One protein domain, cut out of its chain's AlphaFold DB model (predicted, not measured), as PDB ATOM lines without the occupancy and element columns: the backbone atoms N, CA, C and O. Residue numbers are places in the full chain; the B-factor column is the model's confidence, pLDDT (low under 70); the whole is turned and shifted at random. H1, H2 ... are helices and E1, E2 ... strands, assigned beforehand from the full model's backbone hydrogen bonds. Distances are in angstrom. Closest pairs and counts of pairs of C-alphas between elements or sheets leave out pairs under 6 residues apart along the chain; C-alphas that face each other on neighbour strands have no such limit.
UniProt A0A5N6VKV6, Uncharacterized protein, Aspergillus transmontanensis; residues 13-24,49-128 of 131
ATOM      1  N   GLU A  13     149.585 228.591 163.192       91.38
ATOM      2  CA  GLU A  13     150.578 227.700 162.563       91.38
ATOM      3  C   GLU A  13     150.309 227.547 161.065       91.38
ATOM      4  O   GLU A  13     151.231 227.625 160.255       91.38
ATOM      5  N   TYR A  14     149.036 227.381 160.696       92.75
ATOM      6  CA  TYR A  14     148.612 227.364 159.301       92.75
ATOM      7  C   TYR A  14     149.037 228.637 158.560       92.75
ATOM      8  O   TYR A  14     149.652 228.555 157.499       92.75
ATOM      9  N   GLU A  15     148.716 229.809 159.116       94.56
ATOM     10  CA  GLU A  15     149.015 231.108 158.508       94.56
ATOM     11  C   GLU A  15     150.519 231.296 158.306       94.56
ATOM     12  O   GLU A  15     150.939 231.705 157.229       94.56
ATOM     13  N   GLN A  16     151.342 230.891 159.277       94.88
ATOM     14  CA  GLN A  16     152.800 230.927 159.142       94.88
ATOM     15  C   GLN A  16     153.306 230.061 157.982       94.88
ATOM     16  O   GLN A  16     154.163 230.498 157.211       94.88
ATOM     17  N   LEU A  17     152.784 228.839 157.836       94.50
ATOM     18  CA  LEU A  17     153.163 227.949 156.735       94.50
ATOM     19  C   LEU A  17     152.670 228.472 155.382       94.50
ATOM     20  O   LEU A  17     153.384 228.368 154.383       94.50
ATOM     21  N   TRP A  18     151.466 229.045 155.352       94.94
ATOM     22  CA  TRP A  18     150.905 229.674 154.164       94.94
ATOM     23  C   TRP A  18     151.745 230.871 153.722       94.94
ATOM     24  O   TRP A  18     152.171 230.926 152.569       94.94
ATOM     25  N   ASP A  19     152.059 231.780 154.639       96.44
ATOM     26  CA  ASP A  19     152.875 232.958 154.363       96.44
ATOM     27  C   ASP A  19     154.286 232.576 153.924       96.44
ATOM     28  O   ASP A  19     154.819 233.175 152.990       96.44
ATOM     29  N   TYR A  20     154.872 231.534 154.519       96.00
ATOM     30  CA  TYR A  20     156.154 230.997 154.073       96.00
ATOM     31  C   TYR A  20     156.083 230.457 152.634       96.00
ATOM     32  O   TYR A  20     156.932 230.791 151.807       96.00
ATOM     33  N   ASN A  21     155.053 229.669 152.303       95.12
ATOM     34  CA  ASN A  21     154.856 229.133 150.952       95.12
ATOM     35  C   ASN A  21     154.669 230.251 149.908       95.12
ATOM     36  O   ASN A  21     155.259 230.194 148.827       95.12
ATOM     37  N   GLN A  22     153.894 231.287 150.237       95.06
ATOM     38  CA  GLN A  22     153.695 232.449 149.367       95.06
ATOM     39  C   GLN A  22     154.960 233.306 149.258       95.06
ATOM     40  O   GLN A  22     155.307 233.772 148.172       95.06
ATOM     41  N   GLY A  23     155.664 233.502 150.372       96.56
ATOM     42  CA  GLY A  23     156.918 234.241 150.439       96.56
ATOM     43  C   GLY A  23     157.994 233.605 149.570       96.56
ATOM     44  O   GLY A  23     158.626 234.305 148.784       96.56
ATOM     45  N   TRP A  24     158.144 232.281 149.634       95.88
ATOM     46  CA  TRP A  24     159.078 231.551 148.779       95.88
ATOM     47  C   TRP A  24     158.824 231.820 147.289       95.88
ATOM     48  O   TRP A  24     159.751 232.194 146.575       95.88
ATOM     49  N   PRO A  49     148.805 221.628 131.169       95.56
ATOM     50  CA  PRO A  49     149.682 222.586 130.518       95.56
ATOM     51  C   PRO A  49     151.012 221.934 130.137       95.56
ATOM     52  O   PRO A  49     151.403 220.894 130.671       95.56
ATOM     53  N   GLU A  50     151.723 222.595 129.240       95.00
ATOM     54  CA  GLU A  50     153.091 222.264 128.880       95.00
ATOM     55  C   GLU A  50     154.025 223.343 129.433       95.00
ATOM     56  O   GLU A  50     153.848 224.530 129.155       95.00
ATOM     57  N   LEU A  51     154.975 222.918 130.268       95.44
ATOM     58  CA  LEU A  51     155.840 223.784 131.073       95.44
ATOM     59  C   LEU A  51     157.276 223.283 130.988       95.44
ATOM     60  O   LEU A  51     157.562 222.183 131.455       95.44
ATOM     61  N   TRP A  52     158.174 224.056 130.391       93.88
ATOM     62  CA  TRP A  52     159.580 223.670 130.269       93.88
ATOM     63  C   TRP A  52     160.409 224.567 131.179       93.88
ATOM     64  O   TRP A  52     160.216 225.782 131.175       93.88
ATOM     65  N   PHE A  53     161.318 223.981 131.954       94.12
ATOM     66  CA  PHE A  53     162.200 224.714 132.864       94.12
ATOM     67  C   PHE A  53     163.656 224.573 132.440       94.12
ATOM     68  O   PHE A  53     164.008 223.705 131.646       94.12
ATOM     69  N   LEU A  54     164.494 225.461 132.970       91.81
ATOM     70  CA  LEU A  54     165.906 225.533 132.613       91.81
ATOM     71  C   LEU A  54     166.728 224.347 133.154       91.81
ATOM     72  O   LEU A  54     167.724 223.987 132.539       91.81
ATOM     73  N   ASP A  55     166.326 223.766 134.291       91.50
ATOM     74  CA  ASP A  55     167.054 222.686 134.973       91.50
ATOM     75  C   ASP A  55     166.142 221.851 135.899       91.50
ATOM     76  O   ASP A  55     165.113 222.331 136.390       91.50
ATOM     77  N   ASP A  56     166.550 220.613 136.192       90.00
ATOM     78  CA  ASP A  56     165.841 219.676 137.074       90.00
ATOM     79  C   ASP A  56     165.719 220.147 138.528       90.00
ATOM     80  O   ASP A  56     164.749 219.813 139.219       90.00
ATOM     81  N   CYS A  57     166.670 220.944 139.017       90.56
ATOM     82  CA  CYS A  57     166.579 221.560 140.335       90.56
ATOM     83  C   CYS A  57     165.381 222.518 140.402       90.56
ATOM     84  O   CYS A  57     164.614 222.485 141.367       90.56
ATOM     85  N   ILE A  58     165.163 223.303 139.341       93.50
ATOM     86  CA  ILE A  58     164.019 224.216 139.234       93.50
ATOM     87  C   ILE A  58     162.719 223.418 139.147       93.50
ATOM     88  O   ILE A  58     161.775 223.715 139.878       93.50
ATOM     89  N   VAL A  59     162.684 222.368 138.319       93.25
ATOM     90  CA  VAL A  59     161.542 221.439 138.233       93.25
ATOM     91  C   VAL A  59     161.178 220.922 139.622       93.25
ATOM     92  O   VAL A  59     160.036 221.056 140.061       93.25
ATOM     93  N   THR A  60     162.162 220.390 140.345       91.25
ATOM     94  CA  THR A  60     161.964 219.821 141.679       91.25
ATOM     95  C   THR A  60     161.436 220.874 142.651       91.25
ATOM     96  O   THR A  60     160.456 220.620 143.353       91.25
ATOM     97  N   ALA A  61     162.028 222.068 142.672       92.94
ATOM     98  CA  ALA A  61     161.623 223.147 143.564       92.94
ATOM     99  C   ALA A  61     160.177 223.610 143.314       92.94
ATOM    100  O   ALA A  61     159.381 223.695 144.251       92.94
ATOM    101  N   ILE A  62     159.808 223.838 142.049       94.69
ATOM    102  CA  ILE A  62     158.452 224.249 141.665       94.69
ATOM    103  C   ILE A  62     157.430 223.162 142.001       94.69
ATOM    104  O   ILE A  62     156.349 223.457 142.514       94.69
ATOM    105  N   GLN A  63     157.759 221.890 141.778       92.94
ATOM    106  CA  GLN A  63     156.855 220.806 142.143       92.94
ATOM    107  C   GLN A  63     156.645 220.687 143.654       92.94
ATOM    108  O   GLN A  63     155.510 220.526 144.096       92.94
ATOM    109  N   HIS A  64     157.701 220.813 144.460       92.00
ATOM    110  CA  HIS A  64     157.565 220.797 145.920       92.00
ATOM    111  C   HIS A  64     156.752 221.991 146.422       92.00
ATOM    112  O   HIS A  64     155.956 221.852 147.351       92.00
ATOM    113  N   TRP A  65     156.884 223.149 145.772       94.94
ATOM    114  CA  TRP A  65     156.053 224.307 146.071       94.94
ATOM    115  C   TRP A  65     154.562 224.046 145.801       94.94
ATOM    116  O   TRP A  65     153.731 224.304 146.678       94.94
ATOM    117  N   HIS A  66     154.214 223.464 144.646       94.44
ATOM    118  CA  HIS A  66     152.835 223.053 144.347       94.44
ATOM    119  C   HIS A  66     152.324 221.973 145.305       94.44
ATOM    120  O   HIS A  66     151.163 222.014 145.709       94.44
ATOM    121  N   LEU A  67     153.180 221.030 145.697       92.44
ATOM    122  CA  LEU A  67     152.848 219.979 146.655       92.44
ATOM    123  C   LEU A  67     152.482 220.564 148.025       92.44
ATOM    124  O   LEU A  67     151.453 220.216 148.603       92.44
ATOM    125  N   ALA A  68     153.292 221.506 148.513       92.94
ATOM    126  CA  ALA A  68     153.023 222.234 149.745       92.94
ATOM    127  C   ALA A  68     151.722 223.043 149.645       92.94
ATOM    128  O   ALA A  68     150.920 223.017 150.576       92.94
ATOM    129  N   ARG A  69     151.461 223.697 148.505       94.06
ATOM    130  CA  ARG A  69     150.202 224.418 148.264       94.06
ATOM    131  C   ARG A  69     148.989 223.480 148.302       94.06
ATOM    132  O   ARG A  69     148.011 223.809 148.959       94.06
ATOM    133  N   ILE A  70     149.062 222.300 147.676       93.44
ATOM    134  CA  ILE A  70     147.999 221.277 147.736       93.44
ATOM    135  C   ILE A  70     147.706 220.886 149.185       93.44
ATOM    136  O   ILE A  70     146.548 220.887 149.596       93.44
ATOM    137  N   LEU A  71     148.749 220.573 149.956       91.88
ATOM    138  CA  LEU A  71     148.622 220.176 151.356       91.88
ATOM    139  C   LEU A  71     148.020 221.297 152.210       91.88
ATOM    140  O   LEU A  71     147.053 221.072 152.933       91.88
ATOM    141  N   LEU A  72     148.524 222.522 152.092       92.88
ATOM    142  CA  LEU A  72     147.992 223.651 152.851       92.88
ATOM    143  C   LEU A  72     146.537 223.945 152.472       92.88
ATOM    144  O   LEU A  72     145.701 224.112 153.352       92.88
ATOM    145  N   THR A  73     146.188 223.933 151.188       92.88
ATOM    146  CA  THR A  73     144.796 224.116 150.763       92.88
ATOM    147  C   THR A  73     143.900 222.976 151.269       92.88
ATOM    148  O   THR A  73     142.788 223.228 151.728       92.88
ATOM    149  N   ALA A  74     144.356 221.718 151.238       90.12
ATOM    150  CA  ALA A  74     143.575 220.569 151.704       90.12
ATOM    151  C   ALA A  74     143.305 220.590 153.218       90.12
ATOM    152  O   ALA A  74     142.214 220.200 153.641       90.12
ATOM    153  N   PHE A  75     144.269 221.074 154.003       88.56
ATOM    154  CA  PHE A  75     144.230 221.117 155.466       88.56
ATOM    155  C   PHE A  75     143.964 222.526 156.026       88.56
ATOM    156  O   PHE A  75     144.283 222.793 157.185       88.56
ATOM    157  N   ASP A  76     143.378 223.431 155.233       89.62
ATOM    158  CA  ASP A  76     143.049 224.793 155.672       89.62
ATOM    159  C   ASP A  76     141.990 224.768 156.801       89.62
ATOM    160  O   ASP A  76     140.827 224.410 156.556       89.62
ATOM    161  N   PRO A  77     142.346 225.170 158.040       88.19
ATOM    162  CA  PRO A  77     141.437 225.132 159.183       88.19
ATOM    163  C   PRO A  77     140.326 226.189 159.106       88.19
ATOM    164  O   PRO A  77     139.372 226.125 159.883       88.19
ATOM    165  N   ARG A  78     140.420 227.155 158.184       86.56
ATOM    166  CA  ARG A  78     139.446 228.243 158.003       86.56
ATOM    167  C   ARG A  78     138.230 227.806 157.184       86.56
ATOM    168  O   ARG A  78     137.229 228.522 157.142       86.56
ATOM    169  N   VAL A  79     138.287 226.642 156.528       86.19
ATOM    170  CA  VAL A  79     137.168 226.106 155.743       86.19
ATOM    171  C   VAL A  79     136.024 225.691 156.683       86.19
ATOM    172  O   VAL A  79     136.213 224.816 157.533       86.19
ATOM    173  N   PRO A  80     134.805 226.256 156.534       83.38
ATOM    174  CA  PRO A  80     133.684 225.929 157.410       83.38
ATOM    175  C   PRO A  80     133.323 224.439 157.366       83.38
ATOM    176  O   PRO A  80     132.992 223.896 156.309       83.38
ATOM    177  N   ARG A  81     133.327 223.778 158.532       79.75
ATOM    178  CA  ARG A  81     132.959 222.352 158.663       79.75
ATOM    179  C   ARG A  81     131.452 222.108 158.535       79.75
ATOM    180  O   ARG A  81     131.031 221.012 158.163       79.75
ATOM    181  N   LEU A  82     130.636 223.120 158.824       81.31
ATOM    182  CA  LEU A  82     129.172 223.074 158.823       81.31
ATOM    183  C   LEU A  82     128.600 224.399 158.298       81.31
ATOM    184  O   LEU A  82     129.284 225.422 158.291       81.31
ATOM    185  N   GLY A  83     127.338 224.373 157.868       84.75
ATOM    186  CA  GLY A  83     126.587 225.564 157.464       84.75
ATOM    187  C   GLY A  83     126.525 225.826 155.949       84.75
ATOM    188  O   GLY A  83     127.181 225.143 155.156       84.75
ATOM    189  N   PRO A  84     125.727 226.825 155.529       79.44
ATOM    190  CA  PRO A  84     125.378 227.069 154.124       79.44
ATOM    191  C   PRO A  84     126.578 227.453 153.242       79.44
ATOM    192  O   PRO A  84     126.597 227.145 152.052       79.44
ATOM    193  N   GLY A  85     127.625 228.053 153.821       85.19
ATOM    194  CA  GLY A  85     128.861 228.403 153.111       85.19
ATOM    195  C   GLY A  85     129.801 227.223 152.820       85.19
ATOM    196  O   GLY A  85     130.727 227.370 152.021       85.19
ATOM    197  N   ARG A  86     129.572 226.046 153.425       87.06
ATOM    198  CA  ARG A  86     130.475 224.887 153.320       87.06
ATOM    199  C   ARG A  86     130.656 224.420 151.882       87.06
ATOM    200  O   ARG A  86     131.784 224.219 151.451       87.06
ATOM    201  N   ARG A  87     129.565 224.252 151.127       87.56
ATOM    202  CA  ARG A  87     129.629 223.706 149.759       87.56
ATOM    203  C   ARG A  87     130.470 224.591 148.838       87.56
ATOM    204  O   ARG A  87     131.297 224.083 148.090       87.56
ATOM    205  N   ALA A  88     130.295 225.908 148.939       89.88
ATOM    206  CA  ALA A  88     131.083 226.866 148.172       89.88
ATOM    207  C   ALA A  88     132.561 226.869 148.599       89.88
ATOM    208  O   ALA A  88     133.442 226.917 147.745       89.88
ATOM    209  N   ALA A  89     132.842 226.788 149.904       88.81
ATOM    210  CA  ALA A  89     134.210 226.733 150.415       88.81
ATOM    211  C   ALA A  89     134.943 225.445 149.998       88.81
ATOM    212  O   ALA A  89     136.080 225.514 149.539       88.81
ATOM    213  N   VAL A  90     134.273 224.290 150.074       88.62
ATOM    214  CA  VAL A  90     134.806 223.003 149.599       88.62
ATOM    215  C   VAL A  90     135.062 223.042 148.092       88.62
ATOM    216  O   VAL A  90     136.142 222.658 147.663       88.62
ATOM    217  N   GLY A  91     134.132 223.580 147.295       90.25
ATOM    218  CA  GLY A  91     134.315 223.688 145.845       90.25
ATOM    219  C   GLY A  91     135.504 224.568 145.441       90.25
ATOM    220  O   GLY A  91     136.247 224.211 144.530       90.25
ATOM    221  N   ARG A  92     135.738 225.688 146.143       91.62
ATOM    222  CA  ARG A  92     136.938 226.519 145.926       91.62
ATOM    223  C   ARG A  92     138.220 225.762 146.268       91.62
ATOM    224  O   ARG A  92     139.147 225.752 145.464       91.62
ATOM    225  N   ARG A  93     138.233 225.066 147.409       91.06
ATOM    226  CA  ARG A  93     139.359 224.228 147.843       91.06
ATOM    227  C   ARG A  93     139.709 223.167 146.797       91.06
ATOM    228  O   ARG A  93     140.870 223.007 146.434       91.06
ATOM    229  N   GLU A  94     138.706 222.450 146.299       91.06
ATOM    230  CA  GLU A  94     138.886 221.422 145.270       91.06
ATOM    231  C   GLU A  94     139.405 222.008 143.954       91.06
ATOM    232  O   GLU A  94     140.270 221.406 143.319       91.06
ATOM    233  N   ALA A  95     138.926 223.190 143.557       93.31
ATOM    234  CA  ALA A  95     139.403 223.872 142.357       93.31
ATOM    235  C   ALA A  95     140.888 224.268 142.465       93.31
ATOM    236  O   ALA A  95     141.647 224.019 141.530       93.31
ATOM    237  N   GLU A  96     141.317 224.816 143.604       93.12
ATOM    238  CA  GLU A  96     142.717 225.198 143.856       93.12
ATOM    239  C   GLU A  96     143.666 223.990 143.909       93.12
ATOM    240  O   GLU A  96     144.762 224.021 143.338       93.12
ATOM    241  N   ILE A  97     143.238 222.903 144.561       93.44
ATOM    242  CA  ILE A  97     143.988 221.640 144.580       93.44
ATOM    243  C   ILE A  97     144.132 221.107 143.154       93.44
ATOM    244  O   ILE A  97     145.233 220.759 142.729       93.44
ATOM    245  N   LYS A  98     143.031 221.084 142.392       93.00
ATOM    246  CA  LYS A  98     143.016 220.596 141.011       93.00
ATOM    247  C   LYS A  98     143.914 221.424 140.095       93.00
ATOM    248  O   LYS A  98     144.600 220.847 139.258       93.00
ATOM    249  N   GLU A  99     143.939 222.744 140.260       94.06
ATOM    250  CA  GLU A  99     144.842 223.631 139.523       94.06
ATOM    251  C   GLU A  99     146.308 223.248 139.760       94.06
ATOM    252  O   GLU A  99     147.034 222.957 138.809       94.06
ATOM    253  N   SER A 100     146.730 223.166 141.026       94.06
ATOM    254  CA  SER A 100     148.112 222.797 141.372       94.06
ATOM    255  C   SER A 100     148.464 221.387 140.892       94.06
ATOM    256  O   SER A 100     149.566 221.148 140.402       94.06
ATOM    257  N   MET A 101     147.505 220.464 140.966       92.81
ATOM    258  CA  MET A 101     147.657 219.096 140.489       92.81
ATOM    259  C   MET A 101     147.860 219.024 138.970       92.81
ATOM    260  O   MET A 101     148.722 218.294 138.483       92.81
ATOM    261  N   PHE A 102     147.092 219.800 138.204       93.69
ATOM    262  CA  PHE A 102     147.236 219.858 136.751       93.69
ATOM    263  C   PHE A 102     148.586 220.432 136.341       93.69
ATOM    264  O   PHE A 102     149.194 219.921 135.400       93.69
ATOM    265  N   VAL A 103     149.083 221.430 137.075       94.50
ATOM    266  CA  VAL A 103     150.438 221.944 136.874       94.50
ATOM    267  C   VAL A 103     151.474 220.858 137.169       94.50
ATOM    268  O   VAL A 103     152.285 220.585 136.295       94.50
ATOM    269  N   LEU A 104     151.411 220.157 138.310       93.00
ATOM    270  CA  LEU A 104     152.335 219.052 138.631       93.00
ATOM    271  C   LEU A 104     152.409 217.993 137.523       93.00
ATOM    272  O   LEU A 104     153.504 217.602 137.112       93.00
ATOM    273  N   CYS A 105     151.253 217.554 137.017       91.62
ATOM    274  CA  CYS A 105     151.183 216.608 135.906       91.62
ATOM    275  C   CYS A 105     151.744 217.187 134.601       91.62
ATOM    276  O   CYS A 105     152.418 216.470 133.863       91.62
ATOM    277  N   GLY A 106     151.496 218.470 134.324       93.69
ATOM    278  CA  GLY A 106     152.079 219.177 133.183       93.69
ATOM    279  C   GLY A 106     153.603 219.210 133.249       93.69
ATOM    280  O   GLY A 106     154.270 218.800 132.302       93.69
ATOM    281  N   ILE A 107     154.158 219.576 134.409       92.81
ATOM    282  CA  ILE A 107     155.604 219.581 134.657       92.81
ATOM    283  C   ILE A 107     156.199 218.190 134.431       92.81
ATOM    284  O   ILE A 107     157.179 218.070 133.702       92.81
ATOM    285  N   ALA A 108     155.596 217.144 135.004       89.44
ATOM    286  CA  ALA A 108     156.083 215.770 134.872       89.44
ATOM    287  C   ALA A 108     156.016 215.239 133.432       89.44
ATOM    288  O   ALA A 108     156.875 214.467 133.006       89.44
ATOM    289  N   ARG A 109     155.006 215.657 132.659       90.12
ATOM    290  CA  ARG A 109     154.867 215.293 131.244       90.12
ATOM    291  C   ARG A 109     155.892 216.016 130.362       90.12
ATOM    292  O   ARG A 109     156.399 215.405 129.420       90.12
ATOM    293  N   SER A 110     156.163 217.289 130.645       88.81
ATOM    294  CA  SER A 110     157.085 218.139 129.879       88.81
ATOM    295  C   SER A 110     158.557 217.909 130.225       88.81
ATOM    296  O   SER A 110     159.403 217.973 129.342       88.81
ATOM    297  N   ASN A 111     158.862 217.588 131.485       84.75
ATOM    298  CA  ASN A 111     160.215 217.382 132.002       84.75
ATOM    299  C   ASN A 111     160.286 215.946 132.530       84.75
ATOM    300  O   ASN A 111     159.982 215.689 133.691       84.75
ATOM    301  N   LYS A 112     160.600 214.986 131.652       76.94
ATOM    302  CA  LYS A 112     160.523 213.536 131.931       76.94
ATOM    303  C   LYS A 112     161.662 213.033 132.827       76.94
ATOM    304  O   LYS A 112     162.352 212.076 132.481       76.94
ATOM    305  N   THR A 113     161.874 213.677 133.965       77.62
ATOM    306  CA  THR A 113     162.919 213.317 134.921       77.62
ATOM    307  C   THR A 113     162.327 212.554 136.100       77.62
ATOM    308  O   THR A 113     161.139 212.671 136.416       77.62
ATOM    309  N   ALA A 114     163.127 211.685 136.726       75.75
ATOM    310  CA  ALA A 114     162.643 210.830 137.813       75.75
ATOM    311  C   ALA A 114     162.022 211.633 138.982       75.75
ATOM    312  O   ALA A 114     160.929 211.259 139.416       75.75
ATOM    313  N   PRO A 115     162.613 212.760 139.441       76.62
ATOM    314  CA  PRO A 115     161.994 213.608 140.465       76.62
ATOM    315  C   PRO A 115     160.636 214.164 140.027       76.62
ATOM    316  O   PRO A 115     159.695 214.211 140.827       76.62
ATOM    317  N   ALA A 116     160.517 214.507 138.739       70.50
ATOM    318  CA  ALA A 116     159.304 215.063 138.170       70.50
ATOM    319  C   ALA A 116     158.123 214.091 138.259       70.50
ATOM    320  O   ALA A 116     157.027 214.447 138.701       70.50
ATOM    321  N   LEU A 117     158.369 212.838 137.881       72.56
ATOM    322  CA  LEU A 117     157.370 211.773 137.901       72.56
ATOM    323  C   LEU A 117     156.995 211.370 139.332       72.56
ATOM    324  O   LEU A 117     155.811 211.246 139.646       72.56
ATOM    325  N   ILE A 118     157.987 211.212 140.211       80.19
ATOM    326  CA  ILE A 118     157.775 210.808 141.607       80.19
ATOM    327  C   ILE A 118     156.914 211.840 142.351       80.19
ATOM    328  O   ILE A 118     155.945 211.469 143.019       80.19
ATOM    329  N   THR A 119     157.203 213.134 142.195       77.88
ATOM    330  CA  THR A 119     156.443 214.192 142.879       77.88
ATOM    331  C   THR A 119     155.009 214.295 142.363       77.88
ATOM    332  O   THR A 119     154.078 214.475 143.151       77.88
ATOM    333  N   ALA A 120     154.789 214.103 141.057       72.94
ATOM    334  CA  ALA A 120     153.439 214.032 140.503       72.94
ATOM    335  C   ALA A 120     152.652 212.840 141.074       72.94
ATOM    336  O   ALA A 120     151.504 213.011 141.484       72.94
ATOM    337  N   CYS A 121     153.269 211.658 141.184       75.94
ATOM    338  CA  CYS A 121     152.652 210.478 141.799       75.94
ATOM    339  C   CYS A 121     152.278 210.703 143.273       75.94
ATOM    340  O   CYS A 121     151.190 210.297 143.698       75.94
ATOM    341  N   MET A 122     153.133 211.383 144.045       82.00
ATOM    342  CA  MET A 122     152.802 211.789 145.416       82.00
ATOM    343  C   MET A 122     151.594 212.731 145.436       82.00
ATOM    344  O   MET A 122     150.644 212.485 146.177       82.00
ATOM    345  N   GLY A 123     151.575 213.748 144.566       76.81
ATOM    346  CA  GLY A 123     150.438 214.659 144.406       76.81
ATOM    347  C   GLY A 123     149.120 213.932 144.116       76.81
ATOM    348  O   GLY A 123     148.129 214.181 144.806       76.81
ATOM    349  N   VAL A 124     149.115 212.978 143.168       75.12
ATOM    350  CA  VAL A 124     147.931 212.142 142.859       75.12
ATOM    351  C   VAL A 124     147.470 211.398 144.110       75.12
ATOM    352  O   VAL A 124     146.286 211.424 144.446       75.12
ATOM    353  N   SER A 125     148.405 210.731 144.789       76.69
ATOM    354  CA  SER A 125     148.112 209.866 145.934       76.69
ATOM    355  C   SER A 125     147.482 210.644 147.087       76.69
ATOM    356  O   SER A 125     146.526 210.170 147.694       76.69
ATOM    357  N   MET A 126     147.962 211.862 147.347       79.50
ATOM    358  CA  MET A 126     147.440 212.714 148.419       79.50
ATOM    359  C   MET A 126     146.069 213.324 148.108       79.50
ATOM    360  O   MET A 126     145.319 213.634 149.029       79.50
ATOM    361  N   CYS A 127     145.725 213.503 146.830       69.75
ATOM    362  CA  CYS A 127     144.430 214.059 146.426       69.75
ATOM    363  C   CYS A 127     143.318 213.002 146.321       69.75
ATOM    364  O   CYS A 127     142.170 213.352 146.041       69.75
ATOM    365  N   ARG A 128     143.630 211.713 146.504       56.72
ATOM    366  CA  ARG A 128     142.627 210.646 146.464       56.72
ATOM    367  C   ARG A 128     141.745 210.722 147.725       56.72
ATOM    368  O   ARG A 128     142.289 210.772 148.826       56.72
TER     369      ARG A 128
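AT A GLANCE: This is residues 13 to 24 and 49 to 128 of the 131 residues of an uncharacterized protein of Aspergillus transmontanensis (UniProt A0A5N6VKV6). Three helices, H2, H3 and H4, stand side by side as an up-and-down bundle, with a fourth, H1, packed on H2 and clear of H3 and H4. At one end of the bundle the short strand E1 passes beside H3; at the other, H3 and the long link from H2, residues 75 to 85, reach out beyond the shorter H4 and make much of the length. The printed part has 92 residues, with four named helices and one named strand in the order H1, E1, H2, H3, H4, and its class is mostly helix. It is only just compact, close to loose, with a radius of gyration of the C-alphas of 14.3 A, and its elongated outline spans 45 by 24 by 19 A.

IN THESE COORDINATES: H1 is residues 13 to 24, 16.6 A from first to last C-alpha, and begins with C-alpha 13 at (150.578, 227.700, 162.563). After the cut comes E1, residues 50 to 52, which pairs with no named strand. H2 is residues 56 to 74, 26.7 A long. H3, the longest helix, is residues 86 to 110 and runs 36.1 A from C-alpha 86 at (130.475, 224.887, 153.320). H4 is residues 114 to 126, 18.6 A long, and ends with C-alpha 126 at (147.440, 212.714, 148.419).

HOW THE PARTS SIT: H2 is the hub and touches the three other helices. H2 and H3 form a helical hairpin, opposite ways at a shallow tilt of 14 degrees; their closest C-alphas, of Ile 70 and Ile 97, are 5.1 A apart. H3 and H4 form a second helical hairpin, opposite ways at a shallow tilt of 19 degrees. H3 touches H4 with residues 101 to 109 alone, and the closest C-alphas, of Ala 108 and Ala 116, are 4.7 A apart. H4 touches H2 and runs the same way at a shallow tilt of 6 degrees, with the closest C-alphas, of Leu 67 and Gly 123, 6.3 A apart. H1 touches residues 65 to 72 of H2 alone, opposite ways at a shallow tilt of 29 degrees; the closest C-alphas, of Trp 18 and Leu 72, are 6.8 A apart. H1 is apart from H3, H4 and E1. The closest C-alphas of E1 and H3, of Glu 50 and Gly 106, are 5.4 A apart, while E1 is apart from H2 and H4. In H1, H2, H3 and H4 every O i to N i+4 pair is within hydrogen-bond range.

THE WHOLE: The two C-alphas farthest apart, of Leu 54 and Gly 83, are 46.5 A from each other. Residues 25 to 48 are not printed, and C-alphas 24 and 49 are 22.4 A apart across this cut. Of the links that are printed whole, H2 to H3 is long, with 11 residues, and E1 to H2 and H3 to H4 are tight. The mean pLDDT of the printed part is 88.4; residues 127 to 128 are under 70, and H4 has a mean of 76.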